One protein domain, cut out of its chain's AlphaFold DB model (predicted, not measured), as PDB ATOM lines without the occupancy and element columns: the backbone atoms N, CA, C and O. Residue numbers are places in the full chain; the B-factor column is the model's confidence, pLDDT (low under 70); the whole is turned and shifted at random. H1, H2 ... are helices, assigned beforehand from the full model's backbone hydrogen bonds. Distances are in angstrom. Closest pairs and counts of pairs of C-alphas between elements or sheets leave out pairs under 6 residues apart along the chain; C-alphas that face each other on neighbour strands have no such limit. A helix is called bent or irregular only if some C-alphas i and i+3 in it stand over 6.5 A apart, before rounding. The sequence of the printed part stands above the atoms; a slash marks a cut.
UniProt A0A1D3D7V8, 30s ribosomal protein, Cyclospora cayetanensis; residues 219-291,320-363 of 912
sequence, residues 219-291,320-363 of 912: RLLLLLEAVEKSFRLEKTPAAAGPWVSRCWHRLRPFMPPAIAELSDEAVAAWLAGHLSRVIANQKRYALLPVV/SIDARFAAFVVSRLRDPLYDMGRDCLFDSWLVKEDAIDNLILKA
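What this domain is: This is residues 219 to 291 and 320 to 363 of the 912 residues of the protein "30s ribosomal protein" of Cyclospora cayetanensis (UniProt A0A1D3D7V8). One long helix, H4, makes the long axis of the body; the kinked helix H2 packs on its first part, and H5 and the short H6 pack on its later part. H1 sticks out from the body as an arm with residues 219 to 229, and H7 stands near H5. The printed part has 117 residues with seven named helices, H1 to H7 in order, and no named strand; the class is all helix. It is only just loose, close to compact, with a radius of gyration of the C-alphas of 16.3 A and spans of 48 by 37 by 24 A.

Where its parts are: H1 holds residues 219 to 231 and is 18.4 A long from first to last C-alpha, with C-alpha 219 at (-13.724, 2.980, -56.664). H2, residues 237 to 254, is 24.2 A long; it has a kink of 64 degrees near residue 248 and is irregular, with C-alphas 246 and 249 7.2 A apart. H3 is residues 257 to 260. H4, residues 264 to 286, is the longest helix at 32.7 A and begins at C-alpha 264, (-4.453, 0.696, -24.806). H5, residues 320 to 334, is 21.5 A long. H6 is residues 344 to 347. H7, residues 353 to 361, is 10.8 A long and ends at C-alpha 361, (-27.444, 27.769, -38.353).

How they stand to each other: H4 is the hub and touches three helices. It touches H2 at a steep tilt of 54 degrees, opposite ways, the closest C-alphas being those of Pro 237 and Ala 272, 4.3 A apart. With residues 279 to 286 alone it touches H5 at a steep tilt of 43 degrees, opposite ways; the closest C-alphas, of Gln 282 and Val 329, are 6.1 A apart. With residues 274 to 282 alone it touches H6, the closest C-alphas being those of Val 278 and Phe 346, 4.7 A apart. H2 and H3 only just touch, only at the corner by their link, with 3 pairs of C-alphas within 8 A; the closest, of Arg 252 and Ala 260, are 5.3 A apart. H1 and H2 are close but not clearly touching, the closest C-alphas, of Phe 231 and Cys 247, being 6.5 A apart. H5 and H7 are also close but not clearly touching and stand about perpendicular, at 82 degrees; the C-alphas of Phe 325 and Ile 360 come closest, at 7.5 A. H4 and H7 are apart. Each O i to N i+4 pair is within hydrogen-bond range in H1, H4, H5 and H7, against 8 of 14 in H2; H3 and H6 are too short for such a pair.

The domain as a whole: The C-alphas of Pro 253 and Val 291, 49.9 A apart, are the two farthest apart. Residues 292 to 319 are not printed, and C-alphas 291 and 320 are 11.3 A apart across this cut. Of the links that are printed whole, H5 to H6 is short and the others are tight. Mean pLDDT of the printed part is 76.2; it is under 70 at residues 288 to 291, 320 to 327, 341 and 349 to 363.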
ATOM      1  N   ARG A 219     -14.924   3.188 -57.492       76.94
ATOM      2  CA  ARG A 219     -13.724   2.980 -56.664       76.94
ATOM      3  C   ARG A 219     -13.609   3.973 -55.513       76.94
ATOM      4  O   ARG A 219     -13.401   3.546 -54.386       76.94
ATOM      5  N   LEU A 220     -13.776   5.267 -55.784       76.19
ATOM      6  CA  LEU A 220     -13.682   6.310 -54.760       76.19
ATOM      7  C   LEU A 220     -14.692   6.080 -53.625       76.19
ATOM      8  O   LEU A 220     -14.325   6.114 -52.456       76.19
ATOM      9  N   LEU A 221     -15.943   5.771 -53.978       77.81
ATOM     10  CA  LEU A 221     -16.997   5.448 -53.016       77.81
ATOM     11  C   LEU A 221     -16.633   4.210 -52.187       77.81
ATOM     12  O   LEU A 221     -16.703   4.252 -50.967       77.81
ATOM     13  N   LEU A 222     -16.196   3.128 -52.837       78.06
ATOM     14  CA  LEU A 222     -15.821   1.891 -52.149       78.06
ATOM     15  C   LEU A 222     -14.601   2.068 -51.234       78.06
ATOM     16  O   LEU A 222     -14.559   1.464 -50.169       78.06
ATOM     17  N   LEU A 223     -13.634   2.912 -51.609       79.00
ATOM     18  CA  LEU A 223     -12.506   3.268 -50.742       79.00
ATOM     19  C   LEU A 223     -12.971   4.070 -49.522       79.00
ATOM     20  O   LEU A 223     -12.531   3.791 -48.412       79.00
ATOM     21  N   LEU A 224     -13.893   5.022 -49.698       80.69
ATOM     22  CA  LEU A 224     -14.489   5.765 -48.583       80.69
ATOM     23  C   LEU A 224     -15.311   4.849 -47.665       80.69
ATOM     24  O   LEU A 224     -15.181   4.923 -46.444       80.69
ATOM     25  N   GLU A 225     -16.084   3.924 -48.231       80.31
ATOM     26  CA  GLU A 225     -16.771   2.889 -47.458       80.31
ATOM     27  C   GLU A 225     -15.786   1.971 -46.727       80.31
ATOM     28  O   GLU A 225     -16.075   1.531 -45.617       80.31
ATOM     29  N   ALA A 226     -14.630   1.664 -47.324       79.19
ATOM     30  CA  ALA A 226     -13.590   0.870 -46.679       79.19
ATOM     31  C   ALA A 226     -12.980   1.615 -45.481       79.19
ATOM     32  O   ALA A 226     -12.779   0.997 -44.432       79.19
ATOM     33  N   VAL A 227     -12.765   2.935 -45.586       81.88
ATOM     34  CA  VAL A 227     -12.367   3.792 -44.448       81.88
ATOM     35  C   VAL A 227     -13.418   3.699 -43.341       81.88
ATOM     36  O   VAL A 227     -13.088   3.414 -42.188       81.88
ATOM     37  N   GLU A 228     -14.692   3.886 -43.692       78.56
ATOM     38  CA  GLU A 228     -15.794   3.877 -42.731       78.56
ATOM     39  C   GLU A 228     -15.920   2.513 -42.037       78.56
ATOM     40  O   GLU A 228     -15.947   2.433 -40.809       78.56
ATOM     41  N   LYS A 229     -15.927   1.419 -42.806       81.19
ATOM     42  CA  LYS A 229     -16.016   0.046 -42.285       81.19
ATOM     43  C   LYS A 229     -14.839  -0.293 -41.370       81.19
ATOM     44  O   LYS A 229     -15.047  -0.949 -40.351       81.19
ATOM     45  N   SER A 230     -13.637   0.185 -41.692       80.38
ATOM     46  CA  SER A 230     -12.423  -0.108 -40.920       80.38
ATOM     47  C   SER A 230     -12.390   0.605 -39.567       80.38
ATOM     48  O   SER A 230     -12.011  -0.001 -38.565       80.38
ATOM     49  N   PHE A 231     -12.826   1.868 -39.513       82.12
ATOM     50  CA  PHE A 231     -12.711   2.712 -38.313       82.12
ATOM     51  C   PHE A 231     -14.031   2.950 -37.564       82.12
ATOM     52  O   PHE A 231     -14.055   3.697 -36.585       82.12
ATOM     53  N   ARG A 232     -15.119   2.277 -37.956       84.25
ATOM     54  CA  ARG A 232     -16.446   2.383 -37.326       84.25
ATOM     55  C   ARG A 232     -16.409   2.157 -35.814       84.25
ATOM     56  O   ARG A 232     -16.001   1.088 -35.353       84.25
ATOM     57  N   LEU A 233     -16.902   3.147 -35.067       86.19
ATOM     58  CA  LEU A 233     -17.102   3.098 -33.620       86.19
ATOM     59  C   LEU A 233     -18.602   3.088 -33.310       86.19
ATOM     60  O   LEU A 233     -19.332   4.010 -33.677       86.19
ATOM     61  N   GLU A 234     -19.062   2.047 -32.622       86.81
ATOM     62  CA  GLU A 234     -20.426   2.012 -32.100       86.81
ATOM     63  C   GLU A 234     -20.564   2.962 -30.914       86.81
ATOM     64  O   GLU A 234     -19.669   3.099 -30.076       86.81
ATOM     65  N   LYS A 235     -21.729   3.594 -30.812       85.44
ATOM     66  CA  LYS A 235     -22.057   4.558 -29.767       85.44
ATOM     67  C   LYS A 235     -22.474   3.856 -28.473       85.44
ATOM     68  O   LYS A 235     -23.541   4.105 -27.914       85.44
ATOM     69  N   THR A 236     -21.631   2.945 -27.996       87.12
ATOM     70  CA  THR A 236     -21.792   2.261 -26.713       87.12
ATOM     71  C   THR A 236     -20.460   2.252 -25.960       87.12
ATOM     72  O   THR A 236     -19.412   2.016 -26.558       87.12
ATOM     73  N   PRO A 237     -20.458   2.478 -24.635       87.38
ATOM     74  CA  PRO A 237     -19.213   2.475 -23.866       87.38
ATOM     75  C   PRO A 237     -18.527   1.100 -23.870       87.38
ATOM     76  O   PRO A 237     -17.309   1.027 -23.756       87.38
ATOM     77  N   ALA A 238     -19.290   0.018 -24.061       87.62
ATOM     78  CA  ALA A 238     -18.763  -1.339 -24.182       87.62
ATOM     79  C   ALA A 238     -17.978  -1.572 -25.488       87.62
ATOM     80  O   ALA A 238     -17.062  -2.390 -25.503       87.62
ATOM     81  N   ALA A 239     -18.289  -0.842 -26.566       86.94
ATOM     82  CA  ALA A 239     -17.599  -0.971 -27.849       86.94
ATOM     83  C   ALA A 239     -16.212  -0.303 -27.875       86.94
ATOM     84  O   ALA A 239     -15.426  -0.574 -28.784       86.94
ATOM     85  N   ALA A 240     -15.879   0.522 -26.876       86.88
ATOM     86  CA  ALA A 240     -14.601   1.227 -26.805       86.88
ATOM     87  C   ALA A 240     -13.397   0.271 -26.717       86.88
ATOM     88  O   ALA A 240     -12.432   0.438 -27.455       86.88
ATOM     89  N   GLY A 241     -13.470  -0.757 -25.863       86.00
ATOM     90  CA  GLY A 241     -12.399  -1.752 -25.716       86.00
ATOM     91  C   GLY A 241     -12.115  -2.522 -27.015       86.00
ATOM     92  O   GLY A 241     -10.998  -2.440 -27.525       86.00
ATOM     93  N   PRO A 242     -13.123  -3.195 -27.609       89.12
ATOM     94  CA  PRO A 242     -12.972  -3.894 -28.886       89.12
ATOM     95  C   PRO A 242     -12.484  -2.997 -30.031       89.12
ATOM     96  O   PRO A 242     -11.708  -3.440 -30.878       89.12
ATOM     97  N   TRP A 243     -12.914  -1.730 -30.064       89.88
ATOM     98  CA  TRP A 243     -12.463  -0.774 -31.073       89.88
ATOM     99  C   TRP A 243     -10.985  -0.411 -30.907       89.88
ATOM    100  O   TRP A 243     -10.252  -0.417 -31.894       89.88
ATOM    101  N   VAL A 244     -10.519  -0.150 -29.679       88.94
ATOM    102  CA  VAL A 244      -9.107   0.165 -29.409       88.94
ATOM    103  C   VAL A 244      -8.212  -1.005 -29.811       88.94
ATOM    104  O   VAL A 244      -7.258  -0.800 -30.560       88.94
ATOM    105  N   SER A 245      -8.563  -2.240 -29.446       86.69
ATOM    106  CA  SER A 245      -7.786  -3.423 -29.848       86.69
ATOM    107  C   SER A 245      -7.661  -3.563 -31.374       86.69
ATOM    108  O   SER A 245      -6.604  -3.944 -31.879       86.69
ATOM    109  N   ARG A 246      -8.712  -3.210 -32.127       86.75
ATOM    110  CA  ARG A 246      -8.740  -3.319 -33.595       86.75
ATOM    111  C   ARG A 246      -8.096  -2.136 -34.327       86.75
ATOM    112  O   ARG A 246      -7.474  -2.345 -35.363       86.75
ATOM    113  N   CYS A 247      -8.264  -0.912 -33.832       85.75
ATOM    114  CA  CYS A 247      -7.972   0.309 -34.590       85.75
ATOM    115  C   CYS A 247      -6.794   1.113 -34.021       85.75
ATOM    116  O   CYS A 247      -6.103   1.796 -34.777       85.75
ATOM    117  N   TRP A 248      -6.540   1.054 -32.708       85.12
ATOM    118  CA  TRP A 248      -5.574   1.943 -32.052       85.12
ATOM    119  C   TRP A 248      -4.137   1.684 -32.487       85.12
ATOM    120  O   TRP A 248      -3.424   2.630 -32.804       85.12
ATOM    121  N   HIS A 249      -3.730   0.419 -32.608       85.25
ATOM    122  CA  HIS A 249      -2.388   0.063 -33.080       85.25
ATOM    123  C   HIS A 249      -2.081   0.614 -34.486       85.25
ATOM    124  O   HIS A 249      -0.930   0.933 -34.772       85.25
ATOM    125  N   ARG A 250      -3.108   0.779 -35.337       85.38
ATOM    126  CA  ARG A 250      -2.992   1.340 -36.696       85.38
ATOM    127  C   ARG A 250      -2.873   2.864 -36.693       85.38
ATOM    128  O   ARG A 250      -2.211   3.433 -37.552       85.38
ATOM    129  N   LEU A 251      -3.517   3.525 -35.727       83.19
ATOM    130  CA  LEU A 251      -3.550   4.988 -35.600       83.19
ATOM    131  C   LEU A 251      -2.392   5.545 -34.765       83.19
ATOM    132  O   LEU A 251      -1.928   6.652 -35.024       83.19
ATOM    133  N   ARG A 252      -1.902   4.774 -33.790       83.00
ATOM    134  CA  ARG A 252      -0.837   5.145 -32.849       83.00
ATOM    135  C   ARG A 252       0.418   5.745 -33.509       83.00
ATOM    136  O   ARG A 252       0.905   6.736 -32.970       83.00
ATOM    137  N   PRO A 253       0.927   5.245 -34.656       82.88
ATOM    138  CA  PRO A 253       2.114   5.811 -35.310       82.88
ATOM    139  C   PRO A 253       1.914   7.226 -35.867       82.88
ATOM    140  O   PRO A 253       2.890   7.934 -36.096       82.88
ATOM    141  N   PHE A 254       0.664   7.632 -36.100       80.81
ATOM    142  CA  PHE A 254       0.307   8.936 -36.661       80.81
ATOM    143  C   PHE A 254      -0.100   9.954 -35.584       80.81
ATOM    144  O   PHE A 254      -0.388  11.105 -35.906       80.81
ATOM    145  N   MET A 255      -0.143   9.543 -34.311       80.69
ATOM    146  CA  MET A 255      -0.530  10.407 -33.197       80.69
ATOM    147  C   MET A 255       0.677  11.165 -32.623       80.69
ATOM    148  O   MET A 255       1.789  10.632 -32.607       80.69
ATOM    149  N   PRO A 256       0.476  12.384 -32.084       84.19
ATOM    150  CA  PRO A 256       1.514  13.102 -31.348       84.19
ATOM    151  C   PRO A 256       2.104  12.252 -30.206       84.19
ATOM    152  O   PRO A 256       1.365  11.475 -29.592       84.19
ATOM    153  N   PRO A 257       3.391  12.428 -29.849       77.00
ATOM    154  CA  PRO A 257       4.098  11.552 -28.907       77.00
ATOM    155  C   PRO A 257       3.399  11.438 -27.544       77.00
ATOM    156  O   PRO A 257       3.244  10.339 -27.024       77.00
ATOM    157  N   ALA A 258       2.842  12.540 -27.032       78.19
ATOM    158  CA  ALA A 258       2.086  12.563 -25.774       78.19
ATOM    159  C   ALA A 258       0.841  11.650 -25.766       78.19
ATOM    160  O   ALA A 258       0.399  11.208 -24.710       78.19
ATOM    161  N   ILE A 259       0.256  11.390 -26.936       78.44
ATOM    162  CA  ILE A 259      -0.914  10.522 -27.109       78.44
ATOM    163  C   ILE A 259      -0.466   9.099 -27.474       78.44
ATOM    164  O   ILE A 259      -1.066   8.127 -27.018       78.44
ATOM    165  N   ALA A 260       0.605   8.962 -28.258       81.00
ATOM    166  CA  ALA A 260       1.165   7.672 -28.654       81.00
ATOM    167  C   ALA A 260       1.769   6.877 -27.475       81.00
ATOM    168  O   ALA A 260       1.873   5.648 -27.548       81.00
ATOM    169  N   GLU A 261       2.154   7.549 -26.387       85.44
ATOM    170  CA  GLU A 261       2.663   6.934 -25.151       85.44
ATOM    171  C   GLU A 261       1.567   6.338 -24.251       85.44
ATOM    172  O   GLU A 261       1.872   5.566 -23.340       85.44
ATOM    173  N   LEU A 262       0.290   6.641 -24.507       84.50
ATOM    174  CA  LEU A 262      -0.821   6.121 -23.710       84.50
ATOM    175  C   LEU A 262      -1.010   4.613 -23.926       84.50
ATOM    176  O   LEU A 262      -0.922   4.110 -25.048       84.50
ATOM    177  N   SER A 263      -1.305   3.893 -22.838       87.75
ATOM    178  CA  SER A 263      -1.632   2.467 -22.904       87.75
ATOM    179  C   SER A 263      -3.009   2.239 -23.529       87.75
ATOM    180  O   SER A 263      -3.921   3.052 -23.373       87.75
ATOM    181  N   ASP A 264      -3.182   1.093 -24.189       88.25
ATOM    182  CA  ASP A 264      -4.453   0.696 -24.806       88.25
ATOM    183  C   ASP A 264      -5.608   0.716 -23.786       88.25
ATOM    184  O   ASP A 264      -6.707   1.179 -24.085       88.25
ATOM    185  N   GLU A 265      -5.344   0.299 -22.543       87.38
ATOM    186  CA  GLU A 265      -6.311   0.344 -21.440       87.38
ATOM    187  C   GLU A 265      -6.708   1.777 -21.065       87.38
ATOM    188  O   GLU A 265      -7.889   2.055 -20.849       87.38
ATOM    189  N   ALA A 266      -5.746   2.705 -21.024       86.31
ATOM    190  CA  ALA A 266      -6.014   4.108 -20.724       86.31
ATOM    191  C   ALA A 266      -6.847   4.767 -21.832       86.31
ATOM    192  O   ALA A 266      -7.786   5.512 -21.541       86.31
ATOM    193  N   VAL A 267      -6.553   4.452 -23.097       86.75
ATOM    194  CA  VAL A 267      -7.303   4.957 -24.256       86.75
ATOM    195  C   VAL A 267      -8.717   4.375 -24.287       86.75
ATOM    196  O   VAL A 267      -9.679   5.116 -24.496       86.75
ATOM    197  N   ALA A 268      -8.875   3.078 -24.005       88.44
ATOM    198  CA  ALA A 268     -10.183   2.432 -23.922       88.44
ATOM    199  C   ALA A 268     -11.031   2.995 -22.772       88.44
ATOM    200  O   ALA A 268     -12.210   3.293 -22.971       88.44
ATOM    201  N   ALA A 269     -10.438   3.202 -21.591       88.12
ATOM    202  CA  ALA A 269     -11.115   3.804 -20.443       88.12
ATOM    203  C   ALA A 269     -11.524   5.259 -20.719       88.12
ATOM    204  O   ALA A 269     -12.646   5.664 -20.399       88.12
ATOM    205  N   TRP A 270     -10.647   6.035 -21.364       89.69
ATOM    206  CA  TRP A 270     -10.951   7.400 -21.782       89.69
ATOM    207  C   TRP A 270     -12.112   7.439 -22.784       89.69
ATOM    208  O   TRP A 270     -13.076   8.179 -22.567       89.69
ATOM    209  N   LEU A 271     -12.067   6.602 -23.826       89.06
ATOM    210  CA  LEU A 271     -13.091   6.541 -24.871       89.06
ATOM    211  C   LEU A 271     -14.440   6.052 -24.316       89.06
ATOM    212  O   LEU A 271     -15.479   6.635 -24.618       89.06
ATOM    213  N   ALA A 272     -14.439   5.045 -23.439       89.19
ATOM    214  CA  ALA A 272     -15.645   4.575 -22.753       89.19
ATOM    215  C   ALA A 272     -16.258   5.662 -21.854       89.19
ATOM    216  O   ALA A 272     -17.480   5.856 -21.835       89.19
ATOM    217  N   GLY A 273     -15.414   6.409 -21.132       89.12
ATOM    218  CA  GLY A 273     -15.833   7.551 -20.322       89.12
ATOM    219  C   GLY A 273     -16.427   8.675 -21.173       89.12
ATOM    220  O   GLY A 273     -17.479   9.211 -20.830       89.12
ATOM    221  N   HIS A 274     -15.796   8.985 -22.305       89.44
ATOM    222  CA  HIS A 274     -16.281   9.960 -23.281       89.44
ATOM    223  C   HIS A 274     -17.653   9.569 -23.846       89.44
ATOM    224  O   HIS A 274     -18.612  10.332 -23.721       89.44
ATOM    225  N   LEU A 275     -17.802   8.346 -24.368       90.06
ATOM    226  CA  LEU A 275     -19.079   7.854 -24.899       90.06
ATOM    227  C   LEU A 275     -20.186   7.876 -23.835       90.06
ATOM    228  O   LEU A 275     -21.323   8.250 -24.124       90.06
ATOM    229  N   SER A 276     -19.852   7.539 -22.585       89.44
ATOM    230  CA  SER A 276     -20.799   7.598 -21.464       89.44
ATOM    231  C   SER A 276     -21.289   9.023 -21.195       89.44
ATOM    232  O   SER A 276     -22.489   9.226 -20.998       89.44
ATOM    233  N   ARG A 277     -20.388  10.017 -21.223       88.38
ATOM    234  CA  ARG A 277     -20.736  11.438 -21.043       88.38
ATOM    235  C   ARG A 277     -21.587  11.959 -22.197       88.38
ATOM    236  O   ARG A 277     -22.642  12.535 -21.941       88.38
ATOM    237  N   VAL A 278     -21.198  11.667 -23.437       86.75
ATOM    238  CA  VAL A 278     -21.945  12.031 -24.653       86.75
ATOM    239  C   VAL A 278     -23.378  11.497 -24.607       86.75
ATOM    240  O   VAL A 278     -24.329  12.262 -24.763       86.75
ATOM    241  N   ILE A 279     -23.561  10.202 -24.324       86.94
ATOM    242  CA  ILE A 279     -24.893   9.577 -24.260       86.94
ATOM    243  C   ILE A 279     -25.716  10.160 -23.104       86.94
ATOM    244  O   ILE A 279     -26.908  10.434 -23.269       86.94
ATOM    245  N   ALA A 280     -25.107  10.357 -21.931       86.50
ATOM    246  CA  ALA A 280     -25.790  10.930 -20.774       86.50
ATOM    247  C   ALA A 280     -26.259  12.368 -21.043       86.50
ATOM    248  O   ALA A 280     -27.399  12.711 -20.723       86.50
ATOM    249  N   ASN A 281     -25.415  13.185 -21.673       84.31
ATOM    250  CA  ASN A 281     -25.736  14.567 -22.009       84.31
ATOM    251  C   ASN A 281     -26.816  14.627 -23.097       84.31
ATOM    252  O   ASN A 281     -27.815  15.315 -22.902       84.31
ATOM    253  N   GLN A 282     -26.720  13.834 -24.170       84.38
ATOM    254  CA  GLN A 282     -27.765  13.760 -25.203       84.38
ATOM    255  C   GLN A 282     -29.129  13.331 -24.640       84.38
ATOM    256  O   GLN A 282     -30.147  13.943 -24.961       84.38
ATOM    257  N   LYS A 283     -29.166  12.333 -23.743       84.25
ATOM    258  CA  LYS A 283     -30.406  11.927 -23.052       84.25
ATOM    259  C   LYS A 283     -30.985  13.053 -22.201       84.25
ATOM    260  O   LYS A 283     -32.195  13.237 -22.186       84.25
ATOM    261  N   ARG A 284     -30.141  13.809 -21.498       77.75
ATOM    262  CA  ARG A 284     -30.581  14.940 -20.666       77.75
ATOM    263  C   ARG A 284     -31.131  16.091 -21.511       77.75
ATOM    264  O   ARG A 284     -32.198  16.594 -21.180       77.75
ATOM    265  N   TYR A 285     -30.480  16.438 -22.623       73.81
ATOM    266  CA  TYR A 285     -30.982  17.447 -23.565       73.81
ATOM    267  C   TYR A 285     -32.302  17.024 -24.231       73.81
ATOM    268  O   TYR A 285     -33.170  17.863 -24.443       73.81
ATOM    269  N   ALA A 286     -32.502  15.726 -24.485       73.44
ATOM    270  CA  ALA A 286     -33.764  15.197 -25.008       73.44
ATOM    271  C   ALA A 286     -34.935  15.244 -24.000       73.44
ATOM    272  O   ALA A 286     -36.090  15.150 -24.412       73.44
ATOM    273  N   LEU A 287     -34.659  15.366 -22.694       70.56
ATOM    274  CA  LEU A 287     -35.662  15.380 -21.617       70.56
ATOM    275  C   LEU A 287     -36.056  16.794 -21.150       70.56
ATOM    276  O   LEU A 287     -36.926  16.923 -20.287       70.56
ATOM    277  N   LEU A 288     -35.434  17.854 -21.680       64.69
ATOM    278  CA  LEU A 288     -35.794  19.232 -21.331       64.69
ATOM    279  C   LEU A 288     -37.203  19.577 -21.865       64.69
ATOM    280  O   LEU A 288     -37.511  19.266 -23.018       64.69
ATOM    281  N   PRO A 289     -38.082  20.202 -21.054       48.44
ATOM    282  CA  PRO A 289     -39.453  20.494 -21.451       48.44
ATOM    283  C   PRO A 289     -39.493  21.554 -22.557       48.44
ATOM    284  O   PRO A 289     -39.159  22.716 -22.340       48.44
ATOM    285  N   VAL A 290     -39.948  21.150 -23.743       51.38
ATOM    286  CA  VAL A 290     -40.268  22.054 -24.853       51.38
ATOM    287  C   VAL A 290     -41.504  22.870 -24.464       51.38
ATOM    288  O   VAL A 290     -42.565  22.300 -24.201       51.38
ATOM    289  N   VAL A 291     -41.388  24.199 -24.421       38.75
ATOM    290  CA  VAL A 291     -42.535  25.100 -24.223       38.75
ATOM    291  C   VAL A 291     -43.491  24.916 -25.404       38.75
ATOM    292  O   VAL A 291     -43.177  25.261 -26.541       38.75
ATOM    293  N   SER A 320     -38.113  28.471 -32.981       55.31
ATOM    294  CA  SER A 320     -37.708  27.631 -34.118       55.31
ATOM    295  C   SER A 320     -36.356  26.940 -33.914       55.31
ATOM    296  O   SER A 320     -36.107  25.918 -34.560       55.31
ATOM    297  N   ILE A 321     -35.450  27.529 -33.135       51.47
ATOM    298  CA  ILE A 321     -34.077  27.034 -32.970       51.47
ATOM    299  C   ILE A 321     -34.075  25.905 -31.944       51.47
ATOM    300  O   ILE A 321     -33.568  24.823 -32.245       51.47
ATOM    301  N   ASP A 322     -34.780  26.088 -30.828       57.12
ATOM    302  CA  ASP A 322     -34.907  25.079 -29.772       57.12
ATOM    303  C   ASP A 322     -35.592  23.803 -30.279       57.12
ATOM    304  O   ASP A 322     -35.158  22.688 -29.988       57.12
ATOM    305  N   ALA A 323     -36.614  23.945 -31.130       58.91
ATOM    306  CA  ALA A 323     -37.296  22.809 -31.752       58.91
ATOM    307  C   ALA A 323     -36.392  22.035 -32.732       58.91
ATOM    308  O   ALA A 323     -36.453  20.805 -32.802       58.91
ATOM    309  N   ARG A 324     -35.534  22.736 -33.487       60.34
ATOM    310  CA  ARG A 324     -34.557  22.113 -34.399       60.34
ATOM    311  C   ARG A 324     -33.412  21.457 -33.637       60.34
ATOM    312  O   ARG A 324     -32.995  20.369 -34.018       60.34
ATOM    313  N   PHE A 325     -32.945  22.083 -32.560       67.81
ATOM    314  CA  PHE A 325     -31.933  21.526 -31.670       67.81
ATOM    315  C   PHE A 325     -32.443  20.255 -30.987       67.81
ATOM    316  O   PHE A 325     -31.784  19.222 -31.052       67.81
ATOM    317  N   ALA A 326     -33.659  20.277 -30.437       66.38
ATOM    318  CA  ALA A 326     -34.281  19.090 -29.855       66.38
ATOM    319  C   ALA A 326     -34.421  17.955 -30.887       66.38
ATOM    320  O   ALA A 326     -34.067  16.811 -30.602       66.38
ATOM    321  N   ALA A 327     -34.857  18.265 -32.115       67.69
ATOM    322  CA  ALA A 327     -34.926  17.281 -33.198       67.69
ATOM    323  C   ALA A 327     -33.540  16.720 -33.582       67.69
ATOM    324  O   ALA A 327     -33.402  15.513 -33.781       67.69
ATOM    325  N   PHE A 328     -32.509  17.569 -33.629       73.12
ATOM    326  CA  PHE A 328     -31.123  17.175 -33.898       73.12
ATOM    327  C   PHE A 328     -30.566  16.249 -32.809       73.12
ATOM    328  O   PHE A 328     -30.038  15.180 -33.122       73.12
ATOM    329  N   VAL A 329     -30.745  16.601 -31.532       74.62
ATOM    330  CA  VAL A 329     -30.318  15.778 -30.388       74.62
ATOM    331  C   VAL A 329     -31.018  14.419 -30.404       74.62
ATOM    332  O   VAL A 329     -30.367  13.392 -30.220       74.62
ATOM    333  N   VAL A 330     -32.327  14.386 -30.680       75.12
ATOM    334  CA  VAL A 330     -33.094  13.132 -30.778       75.12
ATOM    335  C   VAL A 330     -32.628  12.276 -31.957       75.12
ATOM    336  O   VAL A 330     -32.537  11.058 -31.806       75.12
ATOM    337  N   SER A 331     -32.292  12.878 -33.103       76.12
ATOM    338  CA  SER A 331     -31.714  12.155 -34.246       76.12
ATOM    339  C   SER A 331     -30.370  11.527 -33.883       76.12
ATOM    340  O   SER A 331     -30.190  10.326 -34.050       76.12
ATOM    341  N   ARG A 332     -29.454  12.307 -33.294       81.06
ATOM    342  CA  ARG A 332     -28.130  11.810 -32.884       81.06
ATOM    343  C   ARG A 332     -28.207  10.745 -31.800       81.06
ATOM    344  O   ARG A 332     -27.370   9.848 -31.776       81.06
ATOM    345  N   LEU A 333     -29.186  10.827 -30.901       78.81
ATOM    346  CA  LEU A 333     -29.400   9.807 -29.876       78.81
ATOM    347  C   LEU A 333     -29.891   8.475 -30.475       78.81
ATOM    348  O   LEU A 333     -29.645   7.425 -29.886       78.81
ATOM    349  N   ARG A 334     -30.582   8.509 -31.624       78.75
ATOM    350  CA  ARG A 334     -31.036   7.309 -32.348       78.75
ATOM    351  C   ARG A 334     -29.939   6.672 -33.199       78.75
ATOM    352  O   ARG A 334     -30.020   5.472 -33.448       78.75
ATOM    353  N   ASP A 335     -28.942   7.444 -33.625       81.88
ATOM    354  CA  ASP A 335     -27.843   6.932 -34.441       81.88
ATOM    355  C   ASP A 335     -26.972   5.945 -33.635       81.88
ATOM    356  O   ASP A 335     -26.424   6.315 -32.591       81.88
ATOM    357  N   PRO A 336     -26.802   4.692 -34.106       82.69
ATOM    358  CA  PRO A 336     -26.020   3.678 -33.395       82.69
ATOM    359  C   PRO A 336     -24.504   3.885 -33.529       82.69
ATOM    360  O   PRO A 336     -23.731   3.273 -32.793       82.69
ATOM    361  N   LEU A 337     -24.069   4.732 -34.466       84.88
ATOM    362  CA  LEU A 337     -22.665   5.005 -34.770       84.88
ATOM    363  C   LEU A 337     -22.230   6.351 -34.188       84.88
ATOM    364  O   LEU A 337     -22.958   7.345 -34.260       84.88
ATOM    365  N   TYR A 338     -21.021   6.374 -33.634       83.19
ATOM    366  CA  TYR A 338     -20.407   7.584 -33.105       83.19
ATOM    367  C   TYR A 338     -19.844   8.450 -34.242       83.19
ATOM    368  O   TYR A 338     -19.058   7.975 -35.060       83.19
ATOM    369  N   ASP A 339     -20.229   9.728 -34.275       80.12
ATOM    370  CA  ASP A 339     -19.694  10.728 -35.209       80.12
ATOM    371  C   ASP A 339     -18.802  11.713 -34.455       80.12
ATOM    372  O   ASP A 339     -19.286  12.548 -33.689       80.12
ATOM    373  N   MET A 340     -17.494  11.653 -34.698       73.06
ATOM    374  CA  MET A 340     -16.530  12.504 -34.006       73.06
ATOM    375  C   MET A 340     -16.757  14.003 -34.239       73.06
ATOM    376  O   MET A 340     -16.441  14.788 -33.353       73.06
ATOM    377  N   GLY A 341     -17.310  14.424 -35.379       69.00
ATOM    378  CA  GLY A 341     -17.537  15.844 -35.665       69.00
ATOM    379  C   GLY A 341     -18.760  16.421 -34.951       69.00
ATOM    380  O   GLY A 341     -18.798  17.610 -34.645       69.00
ATOM    381  N   ARG A 342     -19.765  15.583 -34.674       73.44
ATOM    382  CA  ARG A 342     -21.070  16.025 -34.150       73.44
ATOM    383  C   ARG A 342     -21.325  15.583 -32.716       73.44
ATOM    384  O   ARG A 342     -21.901  16.337 -31.937       73.44
ATOM    385  N   ASP A 343     -20.918  14.369 -32.359       80.31
ATOM    386  CA  ASP A 343     -21.165  13.807 -31.034       80.31
ATOM    387  C   ASP A 343     -20.163  14.310 -29.983       80.31
ATOM    388  O   ASP A 343     -20.529  14.408 -28.812       80.31
ATOM    389  N   CYS A 344     -18.947  14.707 -30.385       79.62
ATOM    390  CA  CYS A 344     -17.926  15.215 -29.458       79.62
ATOM    391  C   CYS A 344     -18.380  16.468 -28.687       79.62
ATOM    392  O   CYS A 344     -17.956  16.695 -27.555       79.62
ATOM    393  N   LEU A 345     -19.294  17.249 -29.269       74.06
ATOM    394  CA  LEU A 345     -19.855  18.464 -28.674       74.06
ATOM    395  C   LEU A 345     -20.596  18.178 -27.366       74.06
ATOM    396  O   LEU A 345     -20.612  19.009 -26.458       74.06
ATOM    397  N   PHE A 346     -21.174  16.982 -27.254       77.25
ATOM    398  CA  PHE A 346     -21.910  16.545 -26.076       77.25
ATOM    399  C   PHE A 346     -21.003  15.966 -24.986       77.25
ATOM    400  O   PHE A 346     -21.518  15.497 -23.975       77.25
ATOM    401  N   ASP A 347     -19.675  15.985 -25.146       80.56
ATOM    402  CA  ASP A 347     -18.757  15.572 -24.077       80.56
ATOM    403  C   ASP A 347     -18.753  16.582 -22.918       80.56
ATOM    404  O   ASP A 347     -18.686  16.216 -21.742       80.56
ATOM    405  N   SER A 348     -18.895  17.869 -23.248       75.00
ATOM    406  CA  SER A 348     -18.992  18.956 -22.274       75.00
ATOM    407  C   SER A 348     -20.438  19.203 -21.824       75.00
ATOM    408  O   SER A 348     -21.381  19.056 -22.598       75.00
ATOM    409  N   TRP A 349     -20.617  19.577 -20.550       56.03
ATOM    410  CA  TRP A 349     -21.944  19.780 -19.949       56.03
ATOM    411  C   TRP A 349     -22.716  20.943 -20.582       56.03
ATOM    412  O   TRP A 349     -23.916  20.825 -20.814       56.03
ATOM    413  N   LEU A 350     -22.030  22.052 -20.878       59.12
ATOM    414  CA  LEU A 350     -22.626  23.237 -21.484       59.12
ATOM    415  C   LEU A 350     -22.239  23.274 -22.963       59.12
ATOM    416  O   LEU A 350     -21.132  23.696 -23.307       59.12
ATOM    417  N   VAL A 351     -23.140  22.833 -23.837       60.19
ATOM    418  CA  VAL A 351     -22.958  23.090 -25.264       60.19
ATOM    419  C   VAL A 351     -23.162  24.596 -25.441       60.19
ATOM    420  O   VAL A 351     -24.261  25.097 -25.222       60.19
ATOM    421  N   LYS A 352     -22.086  25.342 -25.723       56.69
ATOM    422  CA  LYS A 352     -22.167  26.798 -25.922       56.69
ATOM    423  C   LYS A 352     -23.151  27.080 -27.058       56.69
ATOM    424  O   LYS A 352     -22.990  26.502 -28.130       56.69
ATOM    425  N   GLU A 353     -24.120  27.964 -26.833       53.84
ATOM    426  CA  GLU A 353     -25.115  28.367 -27.842       53.84
ATOM    427  C   GLU A 353     -24.431  28.800 -29.154       53.84
ATOM    428  O   GLU A 353     -24.836  28.364 -30.226       53.84
ATOM    429  N   ASP A 354     -23.274  29.469 -29.070       54.12
ATOM    430  CA  ASP A 354     -22.443  29.838 -30.228       54.12
ATOM    431  C   ASP A 354     -21.944  28.632 -31.057       54.12
ATOM    432  O   ASP A 354     -21.851  28.698 -32.282       54.12
ATOM    433  N   ALA A 355     -21.610  27.504 -30.416       53.72
ATOM    434  CA  ALA A 355     -21.169  26.290 -31.111       53.72
ATOM    435  C   ALA A 355     -22.341  25.571 -31.799       53.72
ATOM    436  O   ALA A 355     -22.150  24.896 -32.810       53.72
ATOM    437  N   ILE A 356     -23.554  25.741 -31.265       54.00
ATOM    438  CA  ILE A 356     -24.802  25.212 -31.823       54.00
ATOM    439  C   ILE A 356     -25.247  26.072 -33.000       54.00
ATOM    440  O   ILE A 356     -25.605  25.523 -34.037       54.00
ATOM    441  N   ASP A 357     -25.162  27.395 -32.890       50.03
ATOM    442  CA  ASP A 357     -25.455  28.312 -33.990       50.03
ATOM    443  C   ASP A 357     -24.486  28.082 -35.163       50.03
ATOM    444  O   ASP A 357     -24.911  28.030 -36.319       50.03
ATOM    445  N   ASN A 358     -23.216  27.782 -34.886       51.56
ATOM    446  CA  ASN A 358     -22.251  27.385 -35.914       51.56
ATOM    447  C   ASN A 358     -22.474  25.960 -36.467       51.56
ATOM    448  O   ASN A 358     -22.131  25.697 -37.608       51.56
ATOM    449  N   LEU A 359     -23.100  25.020 -35.749       53.03
ATOM    450  CA  LEU A 359     -23.408  23.691 -36.318       53.03
ATOM    451  C   LEU A 359     -24.781  23.602 -37.007       53.03
ATOM    452  O   LEU A 359     -24.935  22.865 -37.980       53.03
ATOM    453  N   ILE A 360     -25.785  24.313 -36.485       50.84
ATOM    454  CA  ILE A 360     -27.204  24.220 -36.871       50.84
ATOM    455  C   ILE A 360     -27.619  25.371 -37.789       50.84
ATOM    456  O   ILE A 360     -28.400  25.156 -38.721       50.84
ATOM    457  N   LEU A 361     -27.125  26.589 -37.542       47.28
ATOM    458  CA  LEU A 361     -27.444  27.769 -38.353       47.28
ATOM    459  C   LEU A 361     -26.352  28.093 -39.378       47.28
ATOM    460  O   LEU A 361     -26.675  28.708 -40.398       47.28
ATOM    461  N   LYS A 362     -25.107  27.648 -39.165       45.97
ATOM    462  CA  LYS A 362     -23.969  27.985 -40.023       45.97
ATOM    463  C   LYS A 362     -22.895  26.892 -40.124       45.97
ATOM    464  O   LYS A 362     -21.740  27.132 -39.800       45.97
ATOM    465  N   ALA A 363     -23.166  25.828 -40.880       47.25
ATOM    466  CA  ALA A 363     -22.147  25.452 -41.870       47.25
ATOM    467  C   ALA A 363     -22.090  26.581 -42.922       47.25
ATOM    468  O   ALA A 363     -22.519  26.426 -44.071       47.25
TER     469      ALA A 363